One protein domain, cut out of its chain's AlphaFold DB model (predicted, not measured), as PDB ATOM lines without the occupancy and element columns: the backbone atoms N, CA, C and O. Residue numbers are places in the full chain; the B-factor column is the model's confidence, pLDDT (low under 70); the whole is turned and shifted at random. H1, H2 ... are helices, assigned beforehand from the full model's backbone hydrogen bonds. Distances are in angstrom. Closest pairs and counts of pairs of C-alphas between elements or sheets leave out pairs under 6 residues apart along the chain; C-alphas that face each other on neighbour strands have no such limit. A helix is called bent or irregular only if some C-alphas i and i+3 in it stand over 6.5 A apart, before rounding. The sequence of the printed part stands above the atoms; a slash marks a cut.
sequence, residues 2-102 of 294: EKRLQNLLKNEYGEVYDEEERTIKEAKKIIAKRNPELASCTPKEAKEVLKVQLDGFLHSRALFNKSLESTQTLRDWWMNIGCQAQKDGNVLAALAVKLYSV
ATOM      1  N   GLU A   2       5.879 -20.438  11.133       76.06
ATOM      2  CA  GLU A   2       5.631 -19.104  10.556       76.06
ATOM      3  C   GLU A   2       5.666 -19.046   9.012       76.06
ATOM      4  O   GLU A   2       4.713 -18.582   8.398       76.06
ATOM      5  N   LYS A   3       6.698 -19.609   8.360       81.31
ATOM      6  CA  LYS A   3       6.799 -19.635   6.883       81.31
ATOM      7  C   LYS A   3       5.617 -20.334   6.192       81.31
ATOM      8  O   LYS A   3       5.217 -19.926   5.111       81.31
ATOM      9  N   ARG A   4       5.044 -21.378   6.808       84.50
ATOM     10  CA  ARG A   4       3.891 -22.101   6.238       84.50
ATOM     11  C   ARG A   4       2.606 -21.289   6.370       84.50
ATOM     12  O   ARG A   4       1.840 -21.242   5.420       84.50
ATOM     13  N   LEU A   5       2.412 -20.609   7.500       81.31
ATOM     14  CA  LEU A   5       1.278 -19.700   7.697       81.31
ATOM     15  C   LEU A   5       1.363 -18.482   6.771       81.31
ATOM     16  O   LEU A   5       0.352 -18.059   6.229       81.31
ATOM     17  N   GLN A   6       2.568 -17.965   6.518       82.81
ATOM     18  CA  GLN A   6       2.778 -16.902   5.531       82.81
ATOM     19  C   GLN A   6       2.492 -17.370   4.100       82.81
ATOM     20  O   GLN A   6       1.908 -16.613   3.332       82.81
ATOM     21  N   ASN A   7       2.853 -18.606   3.739       83.44
ATOM     22  CA  ASN A   7       2.484 -19.178   2.442       83.44
ATOM     23  C   ASN A   7       0.971 -19.397   2.329       83.44
ATOM     24  O   ASN A   7       0.401 -19.098   1.289       83.44
ATOM     25  N   LEU A   8       0.318 -19.861   3.398       82.50
ATOM     26  CA  LEU A   8      -1.139 -19.999   3.444       82.50
ATOM     27  C   LEU A   8      -1.814 -18.637   3.230       82.50
ATOM     28  O   LEU A   8      -2.663 -18.505   2.360       82.50
ATOM     29  N   LEU A   9      -1.352 -17.603   3.938       83.12
ATOM     30  CA  LEU A   9      -1.810 -16.227   3.752       83.12
ATOM     31  C   LEU A   9      -1.562 -15.737   2.317       83.12
ATOM     32  O   LEU A   9      -2.440 -15.138   1.703       83.12
ATOM     33  N   LYS A  10      -0.386 -16.026   1.746       82.81
ATOM     34  CA  LYS A  10      -0.082 -15.692   0.351       82.81
ATOM     35  C   LYS A  10      -1.030 -16.397  -0.618       82.81
ATOM     36  O   LYS A  10      -1.415 -15.772  -1.589       82.81
ATOM     37  N   ASN A  11      -1.448 -17.631  -0.363       82.31
ATOM     38  CA  ASN A  11      -2.424 -18.302  -1.220       82.31
ATOM     39  C   ASN A  11      -3.813 -17.648  -1.127       82.31
ATOM     40  O   ASN A  11      -4.481 -17.511  -2.145       82.31
ATOM     41  N   GLU A  12      -4.230 -17.178   0.057       77.62
ATOM     42  CA  GLU A  12      -5.520 -16.479   0.201       77.62
ATOM     43  C   GLU A  12      -5.559 -15.141  -0.553       77.62
ATOM     44  O   GLU A  12      -6.582 -14.782  -1.137       77.62
ATOM     45  N   TYR A  13      -4.456 -14.388  -0.513       74.44
ATOM     46  CA  TYR A  13      -4.378 -13.037  -1.076       74.44
ATOM     47  C   TYR A  13      -3.770 -12.989  -2.490       74.44
ATOM     48  O   TYR A  13      -4.106 -12.091  -3.256       74.44
ATOM     49  N   GLY A  14      -2.885 -13.922  -2.838       65.62
ATOM     50  CA  GLY A  14      -2.046 -13.909  -4.042       65.62
ATOM     51  C   GLY A  14      -2.853 -14.018  -5.323       65.62
ATOM     52  O   GLY A  14      -2.735 -13.157  -6.181       65.62
ATOM     53  N   GLU A  15      -3.806 -14.949  -5.403       65.00
ATOM     54  CA  GLU A  15      -4.716 -15.029  -6.562       65.00
ATOM     55  C   GLU A  15      -5.551 -13.756  -6.780       65.00
ATOM     56  O   GLU A  15      -6.122 -13.544  -7.845       65.00
ATOM     57  N   VAL A  16      -5.700 -12.925  -5.748       67.00
ATOM     58  CA  VAL A  16      -6.589 -11.764  -5.787       67.00
ATOM     59  C   VAL A  16      -5.825 -10.464  -6.047       67.00
ATOM     60  O   VAL A  16      -6.384  -9.561  -6.667       67.00
ATOM     61  N   TYR A  17      -4.577 -10.370  -5.581       64.81
ATOM     62  CA  TYR A  17      -3.732  -9.177  -5.682       64.81
ATOM     63  C   TYR A  17      -2.574  -9.301  -6.688       64.81
ATOM     64  O   TYR A  17      -2.008  -8.267  -7.030       64.81
ATOM     65  N   ASP A  18      -2.224 -10.507  -7.155       65.00
ATOM     66  CA  ASP A  18      -1.173 -10.706  -8.170       65.00
ATOM     67  C   ASP A  18      -1.708 -10.529  -9.610       65.00
ATOM     68  O   ASP A  18      -0.925 -10.398 -10.547       65.00
ATOM     69  N   GLU A  19      -3.032 -10.475  -9.805       67.75
ATOM     70  CA  GLU A  19      -3.624 -10.094 -11.092       67.75
ATOM     71  C   GLU A  19      -3.504  -8.576 -11.290       67.75
ATOM     72  O   GLU A  19      -4.261  -7.797 -10.706       67.75
ATOM     73  N   GLU A  20      -2.541  -8.172 -12.125       58.03
ATOM     74  CA  GLU A  20      -2.113  -6.784 -12.391       58.03
ATOM     75  C   GLU A  20      -3.242  -5.820 -12.820       58.03
ATOM     76  O   GLU A  20      -3.053  -4.603 -12.810       58.03
ATOM     77  N   GLU A  21      -4.430  -6.334 -13.147       58.25
ATOM     78  CA  GLU A  21      -5.572  -5.562 -13.646       58.25
ATOM     79  C   GLU A  21      -6.652  -5.253 -12.589       58.25
ATOM     80  O   GLU A  21      -7.543  -4.440 -12.850       58.25
ATOM     81  N   ARG A  22      -6.615  -5.855 -11.387       66.44
ATOM     82  CA  ARG A  22      -7.702  -5.684 -10.398       66.44
ATOM     83  C   ARG A  22      -7.520  -4.457  -9.514       66.44
ATOM     84  O   ARG A  22      -6.483  -4.243  -8.883       66.44
ATOM     85  N   THR A  23      -8.593  -3.684  -9.349       74.94
ATOM     86  CA  THR A  23      -8.588  -2.567  -8.395       74.94
ATOM     87  C   THR A  23      -8.604  -3.104  -6.958       74.94
ATOM     88  O   THR A  23      -9.326  -4.049  -6.646       74.94
ATOM     89  N   ILE A  24      -7.909  -2.445  -6.020       73.12
ATOM     90  CA  ILE A  24      -7.879  -2.810  -4.580       73.12
ATOM     91  C   ILE A  24      -9.294  -3.013  -3.994       73.12
ATOM     92  O   ILE A  24      -9.507  -3.846  -3.114       73.12
ATOM     93  N   LYS A  25     -10.290  -2.270  -4.490       76.56
ATOM     94  CA  LYS A  25     -11.700  -2.396  -4.083       76.56
ATOM     95  C   LYS A  25     -12.340  -3.711  -4.542       76.56
ATOM     96  O   LYS A  25     -13.104  -4.309  -3.788       76.56
ATOM     97  N   GLU A  26     -12.024  -4.167  -5.748       78.31
ATOM     98  CA  GLU A  26     -12.503  -5.441  -6.297       78.31
ATOM     99  C   GLU A  26     -11.817  -6.607  -5.596       78.31
ATOM    100  O   GLU A  26     -12.488  -7.547  -5.172       78.31
ATOM    101  N   ALA A  27     -10.511  -6.485  -5.347       73.06
ATOM    102  CA  ALA A  27      -9.753  -7.446  -4.561       73.06
ATOM    103  C   ALA A  27     -10.352  -7.635  -3.154       73.06
ATOM    104  O   ALA A  27     -10.607  -8.762  -2.723       73.06
ATOM    105  N   LYS A  28     -10.686  -6.538  -2.462       76.25
ATOM    106  CA  LYS A  28     -11.381  -6.596  -1.164       76.25
ATOM    107  C   LYS A  28     -12.759  -7.251  -1.251       76.25
ATOM    108  O   LYS A  28     -13.125  -7.989  -0.344       76.25
ATOM    109  N   LYS A  29     -13.512  -7.030  -2.332       79.38
ATOM    110  CA  LYS A  29     -14.828  -7.660  -2.539       79.38
ATOM    111  C   LYS A  29     -14.713  -9.173  -2.762       79.38
ATOM    112  O   LYS A  29     -15.515  -9.933  -2.225       79.38
ATOM    113  N   ILE A  30     -13.704  -9.612  -3.513       77.25
ATOM    114  CA  ILE A  30     -13.428 -11.036  -3.748       77.25
ATOM    115  C   ILE A  30     -12.990 -11.716  -2.448       77.25
ATOM    116  O   ILE A  30     -13.475 -12.801  -2.125       77.25
ATOM    117  N   ILE A  31     -12.145 -11.054  -1.656       79.31
ATOM    118  CA  ILE A  31     -11.732 -11.567  -0.344       79.31
ATOM    119  C   ILE A  31     -12.902 -11.585   0.632       79.31
ATOM    120  O   ILE A  31     -13.060 -12.579   1.321       79.31
ATOM    121  N   ALA A  32     -13.778 -10.580   0.635       79.75
ATOM    122  CA  ALA A  32     -14.994 -10.604   1.450       79.75
ATOM    123  C   ALA A  32     -15.894 -11.806   1.134       79.75
ATOM    124  O   ALA A  32     -16.507 -12.362   2.042       79.75
ATOM    125  N   LYS A  33     -15.940 -12.240  -0.134       78.44
ATOM    126  CA  LYS A  33     -16.665 -13.452  -0.535       78.44
ATOM    127  C   LYS A  33     -15.950 -14.737  -0.097       78.44
ATOM    128  O   LYS A  33     -16.622 -15.692   0.273       78.44
ATOM    129  N   ARG A  34     -14.615 -14.782  -0.172       76.25
ATOM    130  CA  ARG A  34     -13.811 -15.975   0.156       76.25
ATOM    131  C   ARG A  34     -13.614 -16.160   1.665       76.25
ATOM    132  O   ARG A  34     -13.873 -17.239   2.176       76.25
ATOM    133  N   ASN A  35     -13.168 -15.115   2.359       76.69
ATOM    134  CA  ASN A  35     -12.896 -15.082   3.794       76.69
ATOM    135  C   ASN A  35     -13.309 -13.714   4.377       76.69
ATOM    136  O   ASN A  35     -12.521 -12.761   4.311       76.69
ATOM    137  N   PRO A  36     -14.501 -13.593   4.987       75.81
ATOM    138  CA  PRO A  36     -14.981 -12.316   5.524       75.81
ATOM    139  C   PRO A  36     -14.065 -11.755   6.627       75.81
ATOM    140  O   PRO A  36     -13.829 -10.551   6.673       75.81
ATOM    141  N   GLU A  37     -13.460 -12.628   7.437       71.56
ATOM    142  CA  GLU A  37     -12.544 -12.272   8.536       71.56
ATOM    143  C   GLU A  37     -11.230 -11.617   8.068       71.56
ATOM    144  O   GLU A  37     -10.565 -10.926   8.835       71.56
ATOM    145  N   LEU A  38     -10.841 -11.832   6.807       75.56
ATOM    146  CA  LEU A  38      -9.605 -11.304   6.215       75.56
ATOM    147  C   LEU A  38      -9.851 -10.073   5.327       75.56
ATOM    148  O   LEU A  38      -8.904  -9.464   4.824       75.56
ATOM    149  N   ALA A  39     -11.114  -9.692   5.119       71.12
ATOM    150  CA  ALA A  39     -11.500  -8.626   4.197       71.12
ATOM    151  C   ALA A  39     -11.177  -7.213   4.711       71.12
ATOM    152  O   ALA A  39     -11.051  -6.275   3.915       71.12
ATOM    153  N   SER A  40     -11.035  -7.053   6.028       71.75
ATOM    154  CA  SER A  40     -10.676  -5.786   6.671       71.75
ATOM    155  C   SER A  40      -9.219  -5.386   6.408       71.75
ATOM    156  O   SER A  40      -8.950  -4.201   6.197       71.75
ATOM    157  N   CYS A  41      -8.300  -6.354   6.344       72.38
ATOM    158  CA  CYS A  41      -6.856  -6.115   6.314       72.38
ATOM    159  C   CYS A  41      -6.258  -6.153   4.900       72.38
ATOM    160  O   CYS A  41      -6.676  -6.915   4.023       72.38
ATOM    161  N   THR A  42      -5.211  -5.353   4.682       78.75
ATOM    162  CA  THR A  42      -4.366  -5.478   3.476       78.75
ATOM    163  C   THR A  42      -3.346  -6.621   3.619       78.75
ATOM    164  O   THR A  42      -2.992  -6.971   4.742       78.75
ATOM    165  N   PRO A  43      -2.791  -7.191   2.526       78.06
ATOM    166  CA  PRO A  43      -1.837  -8.307   2.621       78.06
ATOM    167  C   PRO A  43      -0.597  -8.005   3.483       78.06
ATOM    168  O   PRO A  43      -0.085  -8.876   4.187       78.06
ATOM    169  N   LYS A  44      -0.106  -6.758   3.440       78.88
ATOM    170  CA  LYS A  44       1.047  -6.308   4.240       78.88
ATOM    171  C   LYS A  44       0.696  -6.209   5.724       78.88
ATOM    172  O   LYS A  44       1.445  -6.692   6.565       78.88
ATOM    173  N   GLU A  45      -0.459  -5.628   6.021       82.00
ATOM    174  CA  GLU A  45      -0.999  -5.497   7.374       82.00
ATOM    175  C   GLU A  45      -1.311  -6.866   7.985       82.00
ATOM    176  O   GLU A  45      -0.867  -7.155   9.091       82.00
ATOM    177  N   ALA A  46      -1.945  -7.762   7.225       82.06
ATOM    178  CA  ALA A  46      -2.250  -9.121   7.656       82.06
ATOM    179  C   ALA A  46      -0.985  -9.911   8.037       82.06
ATOM    180  O   ALA A  46      -1.006 -10.692   8.986       82.06
ATOM    181  N   LYS A  47       0.140  -9.690   7.342       84.62
ATOM    182  CA  LYS A  47       1.422 -10.326   7.675       84.62
ATOM    183  C   LYS A  47       1.995  -9.828   9.002       84.62
ATOM    184  O   LYS A  47       2.512 -10.638   9.771       84.62
ATOM    185  N   GLU A  48       1.939  -8.525   9.262       84.25
ATOM    186  CA  GLU A  48       2.432  -7.965  10.526       84.25
ATOM    187  C   GLU A  48       1.514  -8.343  11.695       84.25
ATOM    188  O   GLU A  48       1.995  -8.822  12.722       84.25
ATOM    189  N   VAL A  49       0.194  -8.271  11.499       84.25
ATOM    190  CA  VAL A  49      -0.810  -8.731  12.469       84.25
ATOM    191  C   VAL A  49      -0.623 -10.217  12.794       84.25
ATOM    192  O   VAL A  49      -0.635 -10.591  13.966       84.25
ATOM    193  N   LEU A  50      -0.352 -11.062  11.794       85.50
ATOM    194  CA  LEU A  50      -0.091 -12.488  12.001       85.50
ATOM    195  C   LEU A  50       1.123 -12.737  12.905       85.50
ATOM    196  O   LEU A  50       1.058 -13.609  13.768       85.50
ATOM    197  N   LYS A  51       2.224 -11.992  12.737       85.31
ATOM    198  CA  LYS A  51       3.409 -12.143  13.602       85.31
ATOM    199  C   LYS A  51       3.094 -11.762  15.045       85.31
ATOM    200  O   LYS A  51       3.450 -12.502  15.958       85.31
ATOM    201  N   VAL A  52       2.402 -10.639  15.240       85.88
ATOM    202  CA  VAL A  52       2.003 -10.157  16.571       85.88
ATOM    203  C   VAL A  52       1.054 -11.146  17.250       85.88
ATOM    204  O   VAL A  52       1.220 -11.461  18.427       85.88
ATOM    205  N   GLN A  53       0.083 -11.682  16.510       84.56
ATOM    206  CA  GLN A  53      -0.859 -12.675  17.026       84.56
ATOM    207  C   GLN A  53      -0.176 -14.014  17.319       84.56
ATOM    208  O   GLN A  53      -0.480 -14.633  18.336       84.56
ATOM    209  N   LEU A  54       0.771 -14.445  16.480       85.50
ATOM    210  CA  LEU A  54       1.545 -15.665  16.709       85.50
ATOM    211  C   LEU A  54       2.418 -15.540  17.962       85.50
ATOM    212  O   LEU A  54       2.453 -16.465  18.771       85.50
ATOM    213  N   ASP A  55       3.064 -14.391  18.161       85.00
ATOM    214  CA  ASP A  55       3.802 -14.097  19.391       85.00
ATOM    215  C   ASP A  55       2.874 -14.094  20.616       85.00
ATOM    216  O   ASP A  55       3.180 -14.699  21.644       85.00
ATOM    217  N   GLY A  56       1.692 -13.484  20.493       81.75
ATOM    218  CA  GLY A  56       0.670 -13.491  21.537       81.75
ATOM    219  C   GLY A  56       0.147 -14.891  21.878       81.75
ATOM    220  O   GLY A  56      -0.128 -15.161  23.050       81.75
ATOM    221  N   PHE A  57       0.040 -15.774  20.884       81.88
ATOM    222  CA  PHE A  57      -0.351 -17.173  21.056       81.88
ATOM    223  C   PHE A  57       0.743 -17.980  21.763       81.88
ATOM    224  O   PHE A  57       0.456 -18.667  22.741       81.88
ATOM    225  N   LEU A  58       2.004 -17.843  21.339       84.69
ATOM    226  CA  LEU A  58       3.142 -18.522  21.972       84.69
ATOM    227  C   LEU A  58       3.305 -18.122  23.443       84.69
ATOM    228  O   LEU A  58       3.574 -18.970  24.290       84.69
ATOM    229  N   HIS A  59       3.072 -16.849  23.759       83.44
ATOM    230  CA  HIS A  59       3.126 -16.333  25.125       83.44
ATOM    231  C   HIS A  59       1.814 -16.503  25.909       83.44
ATOM    232  O   HIS A  59       1.688 -15.942  26.996       83.44
ATOM    233  N   SER A  60       0.832 -17.249  25.380       74.06
ATOM    234  CA  SER A  60      -0.459 -17.520  26.035       74.06
ATOM    235  C   SER A  60      -1.135 -16.259  26.601       74.06
ATOM    236  O   SER A  60      -1.644 -16.248  27.724       74.06
ATOM    237  N   ARG A  61      -1.128 -15.153  25.840       74.62
ATOM    238  CA  ARG A  61      -1.787 -13.902  26.259       74.62
ATOM    239  C   ARG A  61      -3.303 -14.111  26.390       74.62
ATOM    240  O   ARG A  61      -3.867 -15.013  25.781       74.62
ATOM    241  N   ALA A  62      -3.971 -13.249  27.160       61.41
ATOM    242  CA  ALA A  62      -5.330 -13.444  27.692       61.41
ATOM    243  C   ALA A  62      -6.428 -13.911  26.704       61.41
ATOM    244  O   ALA A  62      -7.383 -14.550  27.133       61.41
ATOM    245  N   LEU A  63      -6.310 -13.630  25.400       69.25
ATOM    246  CA  LEU A  63      -7.263 -14.104  24.383       69.25
ATOM    247  C   LEU A  63      -7.078 -15.588  24.018       69.25
ATOM    248  O   LEU A  63      -8.053 -16.250  23.681       69.25
ATOM    249  N   PHE A  64      -5.853 -16.108  24.118       71.38
ATOM    250  CA  PHE A  64      -5.481 -17.478  23.743       71.38
ATOM    251  C   PHE A  64      -5.380 -18.432  24.942       71.38
ATOM    252  O   PHE A  64      -5.292 -19.637  24.754       71.38
ATOM    253  N   ASN A  65      -5.430 -17.912  26.173       75.19
ATOM    254  CA  ASN A  65      -5.394 -18.707  27.409       75.19
ATOM    255  C   ASN A  65      -6.782 -19.224  27.847       75.19
ATOM    256  O   ASN A  65      -6.984 -19.631  28.990       75.19
ATOM    257  N   LYS A  66      -7.790 -19.143  26.975       74.06
ATOM    258  CA  LYS A  66      -9.128 -19.640  27.295       74.06
ATOM    259  C   LYS A  66      -9.143 -21.156  27.171       74.06
ATOM    260  O   LYS A  66      -8.806 -21.689  26.120       74.06
ATOM    261  N   SER A  67      -9.543 -21.834  28.244       73.50
ATOM    262  CA  SER A  67      -9.692 -23.289  28.241       73.50
ATOM    263  C   SER A  67     -10.727 -23.724  27.203       73.50
ATOM    264  O   SER A  67     -11.708 -23.019  26.962       73.50
ATOM    265  N   LEU A  68     -10.484 -24.876  26.580       78.25
ATOM    266  CA  LEU A  68     -11.434 -25.513  25.680       78.25
ATOM    267  C   LEU A  68     -12.590 -26.075  26.514       78.25
ATOM    268  O   LEU A  68     -12.374 -26.904  27.398       78.25
ATOM    269  N   GLU A  69     -13.812 -25.628  26.240       79.12
ATOM    270  CA  GLU A  69     -15.000 -26.224  26.851       79.12
ATOM    271  C   GLU A  69     -15.195 -27.654  26.328       79.12
ATOM    272  O   GLU A  69     -14.969 -27.928  25.151       79.12
ATOM    273  N   SER A  70     -15.641 -28.575  27.188       72.12
ATOM    274  CA  SER A  70     -15.777 -30.004  26.852       72.12
ATOM    275  C   SER A  70     -16.770 -30.292  25.721       72.12
ATOM    276  O   SER A  70     -16.720 -31.361  25.117       72.12
ATOM    277  N   THR A  71     -17.666 -29.352  25.430       75.94
ATOM    278  CA  THR A  71     -18.668 -29.439  24.363       75.94
ATOM    279  C   THR A  71     -18.224 -28.781  23.058       75.94
ATOM    280  O   THR A  71     -18.942 -28.880  22.067       75.94
ATOM    281  N   GLN A  72     -17.082 -28.086  23.039       81.44
ATOM    282  CA  GLN A  72     -16.620 -27.332  21.874       81.44
ATOM    283  C   GLN A  72     -15.557 -28.108  21.098       81.44
ATOM    284  O   GLN A  72     -14.621 -28.668  21.672       81.44
ATOM    285  N   THR A  73     -15.659 -28.100  19.767       83.88
ATOM    286  CA  THR A  73     -14.555 -28.574  18.929       83.88
ATOM    287  C   THR A  73     -13.444 -27.527  18.882       83.88
ATOM    288  O   THR A  73     -13.664 -26.333  19.094       83.88
ATOM    289  N   LEU A  74     -12.224 -27.954  18.547       84.12
ATOM    290  CA  LEU A  74     -11.087 -27.040  18.411       84.12
ATOM    291  C   LEU A  74     -11.340 -25.960  17.344       84.12
ATOM    292  O   LEU A  74     -10.909 -24.821  17.497       84.12
ATOM    293  N   ARG A  75     -12.094 -26.298  16.290       84.69
ATOM    294  CA  ARG A  75     -12.541 -25.342  15.273       84.69
ATOM    295  C   ARG A  75     -13.472 -24.287  15.871       84.69
ATOM    296  O   ARG A  75     -13.278 -23.104  15.603       84.69
ATOM    297  N   ASP A  76     -14.438 -24.700  16.684       84.25
ATOM    298  CA  ASP A  76     -15.413 -23.788  17.296       84.25
ATOM    299  C   ASP A  76     -14.748 -22.858  18.317       84.25
ATOM    300  O   ASP A  76     -15.079 -21.675  18.396       84.25
ATOM    301  N   TRP A  77     -13.728 -23.352  19.021       85.50
ATOM    302  CA  TRP A  77     -12.889 -22.534  19.895       85.50
ATOM    303  C   TRP A  77     -12.169 -21.418  19.125       85.50
ATOM    304  O   TRP A  77     -12.226 -20.250  19.519       85.50
ATOM    305  N   TRP A  78     -11.557 -21.744  17.980       86.00
ATOM    306  CA  TRP A  78     -10.930 -20.741  17.114       86.00
ATOM    307  C   TRP A  78     -11.947 -19.764  16.512       86.00
ATOM    308  O   TRP A  78     -11.658 -18.570  16.438       86.00
ATOM    309  N   MET A  79     -13.148 -20.226  16.148       82.38
ATOM    310  CA  MET A  79     -14.233 -19.340  15.701       82.38
ATOM    311  C   MET A  79     -14.635 -18.344  16.789       82.38
ATOM    312  O   MET A  79     -14.735 -17.146  16.524       82.38
ATOM    313  N   ASN A  80     -14.786 -18.809  18.028       82.19
ATOM    314  CA  ASN A  80     -15.148 -17.960  19.158       82.19
ATOM    315  C   ASN A  80     -14.071 -16.892  19.445       82.19
ATOM    316  O   ASN A  80     -14.384 -15.731  19.714       82.19
ATOM    317  N   ILE A  81     -12.790 -17.252  19.322       79.62
ATOM    318  CA  ILE A  81     -11.671 -16.301  19.428       79.62
ATOM    319  C   ILE A  81     -11.679 -15.282  18.283       79.62
ATOM    320  O   ILE A  81     -11.360 -14.112  18.508       79.62
ATOM    321  N   GLY A  82     -12.059 -15.698  17.073       74.56
ATOM    322  CA  GLY A  82     -12.280 -14.809  15.933       74.56
ATOM    323  C   GLY A  82     -13.324 -13.733  16.240       74.56
ATOM    324  O   GLY A  82     -13.021 -12.543  16.166       74.56
ATOM    325  N   CYS A  83     -14.505 -14.144  16.710       71.62
ATOM    326  CA  CYS A  83     -15.623 -13.240  17.000       71.62
ATOM    327  C   CYS A  83     -15.334 -12.216  18.115       71.62
ATOM    328  O   CYS A  83     -15.885 -11.111  18.109       71.62
ATOM    329  N   GLN A  84     -14.484 -12.566  19.083       68.38
ATOM    330  CA  GLN A  84     -14.163 -11.700  20.224       68.38
ATOM    331  C   GLN A  84     -13.115 -10.623  19.904       68.38
ATOM    332  O   GLN A  84     -13.038  -9.614  20.609       68.38
ATOM    333  N   ALA A  85     -12.316 -10.793  18.849       63.88
ATOM    334  CA  ALA A  85     -11.289  -9.829  18.461       63.88
ATOM    335  C   ALA A  85     -11.861  -8.719  17.570       63.88
ATOM    336  O   ALA A  85     -11.597  -8.633  16.376       63.88
ATOM    337  N   GLN A  86     -12.637  -7.830  18.182       55.44
ATOM    338  CA  GLN A  86     -13.419  -6.787  17.505       55.44
ATOM    339  C   GLN A  86     -12.617  -5.589  16.953       55.44
ATOM    340  O   GLN A  86     -13.232  -4.636  16.486       55.44
ATOM    341  N   LYS A  87     -11.274  -5.568  17.013       54.50
ATOM    342  CA  LYS A  87     -10.496  -4.381  16.587       54.50
ATOM    343  C   LYS A  87      -9.580  -4.561  15.379       54.50
ATOM    344  O   LYS A  87      -9.589  -3.670  14.545       54.50
ATOM    345  N   ASP A  88      -8.903  -5.701  15.226       52.44
ATOM    346  CA  ASP A  88      -7.905  -5.865  14.148       52.44
ATOM    347  C   ASP A  88      -8.120  -7.097  13.252       52.44
ATOM    348  O   ASP A  88      -7.304  -7.358  12.375       52.44
ATOM    349  N   GLY A  89      -9.213  -7.850  13.428       60.09
ATOM    350  CA  GLY A  89      -9.417  -9.117  12.721       60.09
ATOM    351  C   GLY A  89      -8.402 -10.175  13.173       60.09
ATOM    352  O   GLY A  89      -7.181 -10.011  13.109       60.09
ATOM    353  N   ASN A  90      -8.883 -11.307  13.676       75.69
ATOM    354  CA  ASN A  90      -7.981 -12.377  14.091       75.69
ATOM    355  C   ASN A  90      -7.539 -13.190  12.865       75.69
ATOM    356  O   ASN A  90      -8.042 -14.283  12.614       75.69
ATOM    357  N   VAL A  91      -6.566 -12.657  12.113       83.69
ATOM    358  CA  VAL A  91      -5.917 -13.334  10.976       83.69
ATOM    359  C   VAL A  91      -5.462 -14.737  11.383       83.69
ATOM    360  O   VAL A  91      -5.697 -15.702  10.659       83.69
ATOM    361  N   LEU A  92      -4.877 -14.881  12.575       85.00
ATOM    362  CA  LEU A  92      -4.454 -16.176  13.099       85.00
ATOM    363  C   LEU A  92      -5.635 -17.133  13.323       85.00
ATOM    364  O   LEU A  92      -5.525 -18.305  12.972       85.00
ATOM    365  N   ALA A  93      -6.762 -16.653  13.857       85.69
ATOM    366  CA  ALA A  93      -7.937 -17.497  14.068       85.69
ATOM    367  C   ALA A  93      -8.588 -17.901  12.742       85.69
ATOM    368  O   ALA A  93      -8.938 -19.064  12.576       85.69
ATOM    369  N   ALA A  94      -8.677 -16.987  11.770       84.75
ATOM    370  CA  ALA A  94      -9.183 -17.291  10.433       84.75
ATOM    371  C   ALA A  94      -8.348 -18.390   9.747       84.75
ATOM    372  O   ALA A  94      -8.895 -19.356   9.211       84.75
ATOM    373  N   LEU A  95      -7.015 -18.294   9.829       86.00
ATOM    374  CA  LEU A  95      -6.115 -19.326   9.306       86.00
ATOM    375  C   LEU A  95      -6.228 -20.643  10.087       86.00
ATOM    376  O   LEU A  95      -6.176 -21.714   9.482       86.00
ATOM    377  N   ALA A  96      -6.401 -20.587  11.409       86.81
ATOM    378  CA  ALA A  96      -6.571 -21.776  12.235       86.81
ATOM    379  C   ALA A  96      -7.882 -22.507  11.914       86.81
ATOM    380  O   ALA A  96      -7.856 -23.715  11.696       86.81
ATOM    381  N   VAL A  97      -9.004 -21.792  11.792       87.38
ATOM    382  CA  VAL A  97     -10.291 -22.368  11.364       87.38
ATOM    383  C   VAL A  97     -10.139 -23.073  10.019       87.38
ATOM    384  O   VAL A  97     -10.620 -24.195   9.870       87.38
ATOM    385  N   LYS A  98      -9.418 -22.461   9.071       86.31
ATOM    386  CA  LYS A  98      -9.144 -23.073   7.767       86.31
ATOM    387  C   LYS A  98      -8.271 -24.323   7.876       86.31
ATOM    388  O   LYS A  98      -8.515 -25.306   7.184       86.31
ATOM    389  N   LEU A  99      -7.273 -24.320   8.756       87.25
ATOM    390  CA  LEU A  99      -6.418 -25.485   8.979       87.25
ATOM    391  C   LEU A  99      -7.216 -26.655   9.569       87.25
ATOM    392  O   LEU A  99      -7.068 -27.786   9.118       87.25
ATOM    393  N   TYR A 100      -8.097 -26.375  10.532       85.31
ATOM    394  CA  TYR A 100      -8.956 -27.380  11.162       85.31
ATOM    395  C   TYR A 100     -10.185 -27.763  10.329       85.31
ATOM    396  O   TYR A 100     -10.872 -28.717  10.682       85.31
ATOM    397  N   SER A 101     -10.473 -27.063   9.226       85.50
ATOM    398  CA  SER A 101     -11.485 -27.501   8.257       85.50
ATOM    399  C   SER A 101     -10.948 -28.491   7.224       85.50
ATOM    400  O   SER A 101     -11.741 -29.089   6.503       85.50
ATOM    401  N   VAL A 102      -9.627 -28.666   7.120       84.44
ATOM    402  CA  VAL A 102      -9.044 -29.663   6.215       84.44
ATOM    403  C   VAL A 102      -9.246 -31.052   6.810       84.44
ATOM    404  O   VAL A 102      -8.837 -31.320   7.939       84.44
TER     405      VAL A 102
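AT A GLANCE: This is residues 2 to 102 of the 294 residues of an uncharacterized protein of Moniliophthora roreri (UniProt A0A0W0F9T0). A helical hairpin, H4 and H5, packs through H5 crosswise on the longer helix H3 and more lightly on H1, while H1 and H3 run opposite ways at a shallow tilt and H2 packs on the later part of H1. H5 lies nearest the middle, and a long loop, residues 59 to 73, swings from H3 to H4 at one end of the long axis, with the loop between H1 and H2 at the other. The printed part has 101 residues with five named helices, H1 to H5 in that order, and no named strand; the class is all helix. It is compact, with a radius of gyration of the C-alphas of 14.1 A, yet elongated, spanning 48 by 25 by 25 A.

HOW THE PARTS SIT: H1, residues 2 to 17, and H3, residues 43 to 58, touch at a shallow tilt of 25 degrees and run opposite ways; their closest C-alphas, those of Tyr 13 and Pro 43, are 6.5 A apart. H1 has a kink of 34 degrees near residue 11 and is irregular, but only just: C-alphas 12 and 15 are 7.0 A apart. With residues 12 to 17 alone, H1 touches H2, residues 24 to 34, at a steep tilt of 64 degrees; the closest C-alphas, of Val 16 and Ala 27, are 5.5 A apart. H5, residues 91 to 100, touches H3 about perpendicular, at 74 degrees, the closest C-alphas being those of Leu 50 and Leu 92, 5.8 A apart. With residues 5 to 9 alone, H1 only just touches H5, with 3 pairs of C-alphas within 8 A; the closest, of Leu 5 and Leu 95, are 7.6 A apart. H4, residues 74 to 84, forms a hairpin with H5 at a shallow tilt of 21 degrees, closest at the C-alphas of Trp 78 and Ala 93, 5.4 A. The helix packing is part aligned, part crossed: two of the five touching pairs are at a shallow tilt. H4 is apart from H1, H2 and H3, and H2 is apart from H3 and H5. In H2, H3, H4 and H5 every O i to N i+4 pair is within hydrogen-bond range; in H1, 10 of 12 are.

IN THESE COORDINATES: H1 begins at C-alpha 2, (5.631, -19.104, 10.556), and is 21.2 A long. H2 measures 15.2 A, H3 22.4 A, H4 15.8 A and H5 14.4 A, each from first to last C-alpha. H3 begins at C-alpha 43, (-1.837, -8.307, 2.621), and H5 ends at C-alpha 100, (-8.956, -27.380, 11.162).

THE WHOLE: The two C-alphas farthest apart, of Glu 21 and Ser 70, are 48.4 A apart. The printed part has no cut; the link from H3 to H4 is long, and the other three are short. The mean pLDDT of the printed part is 77.2, with residues 14 to 22, 62 to 63 and 84 to 89 under 70.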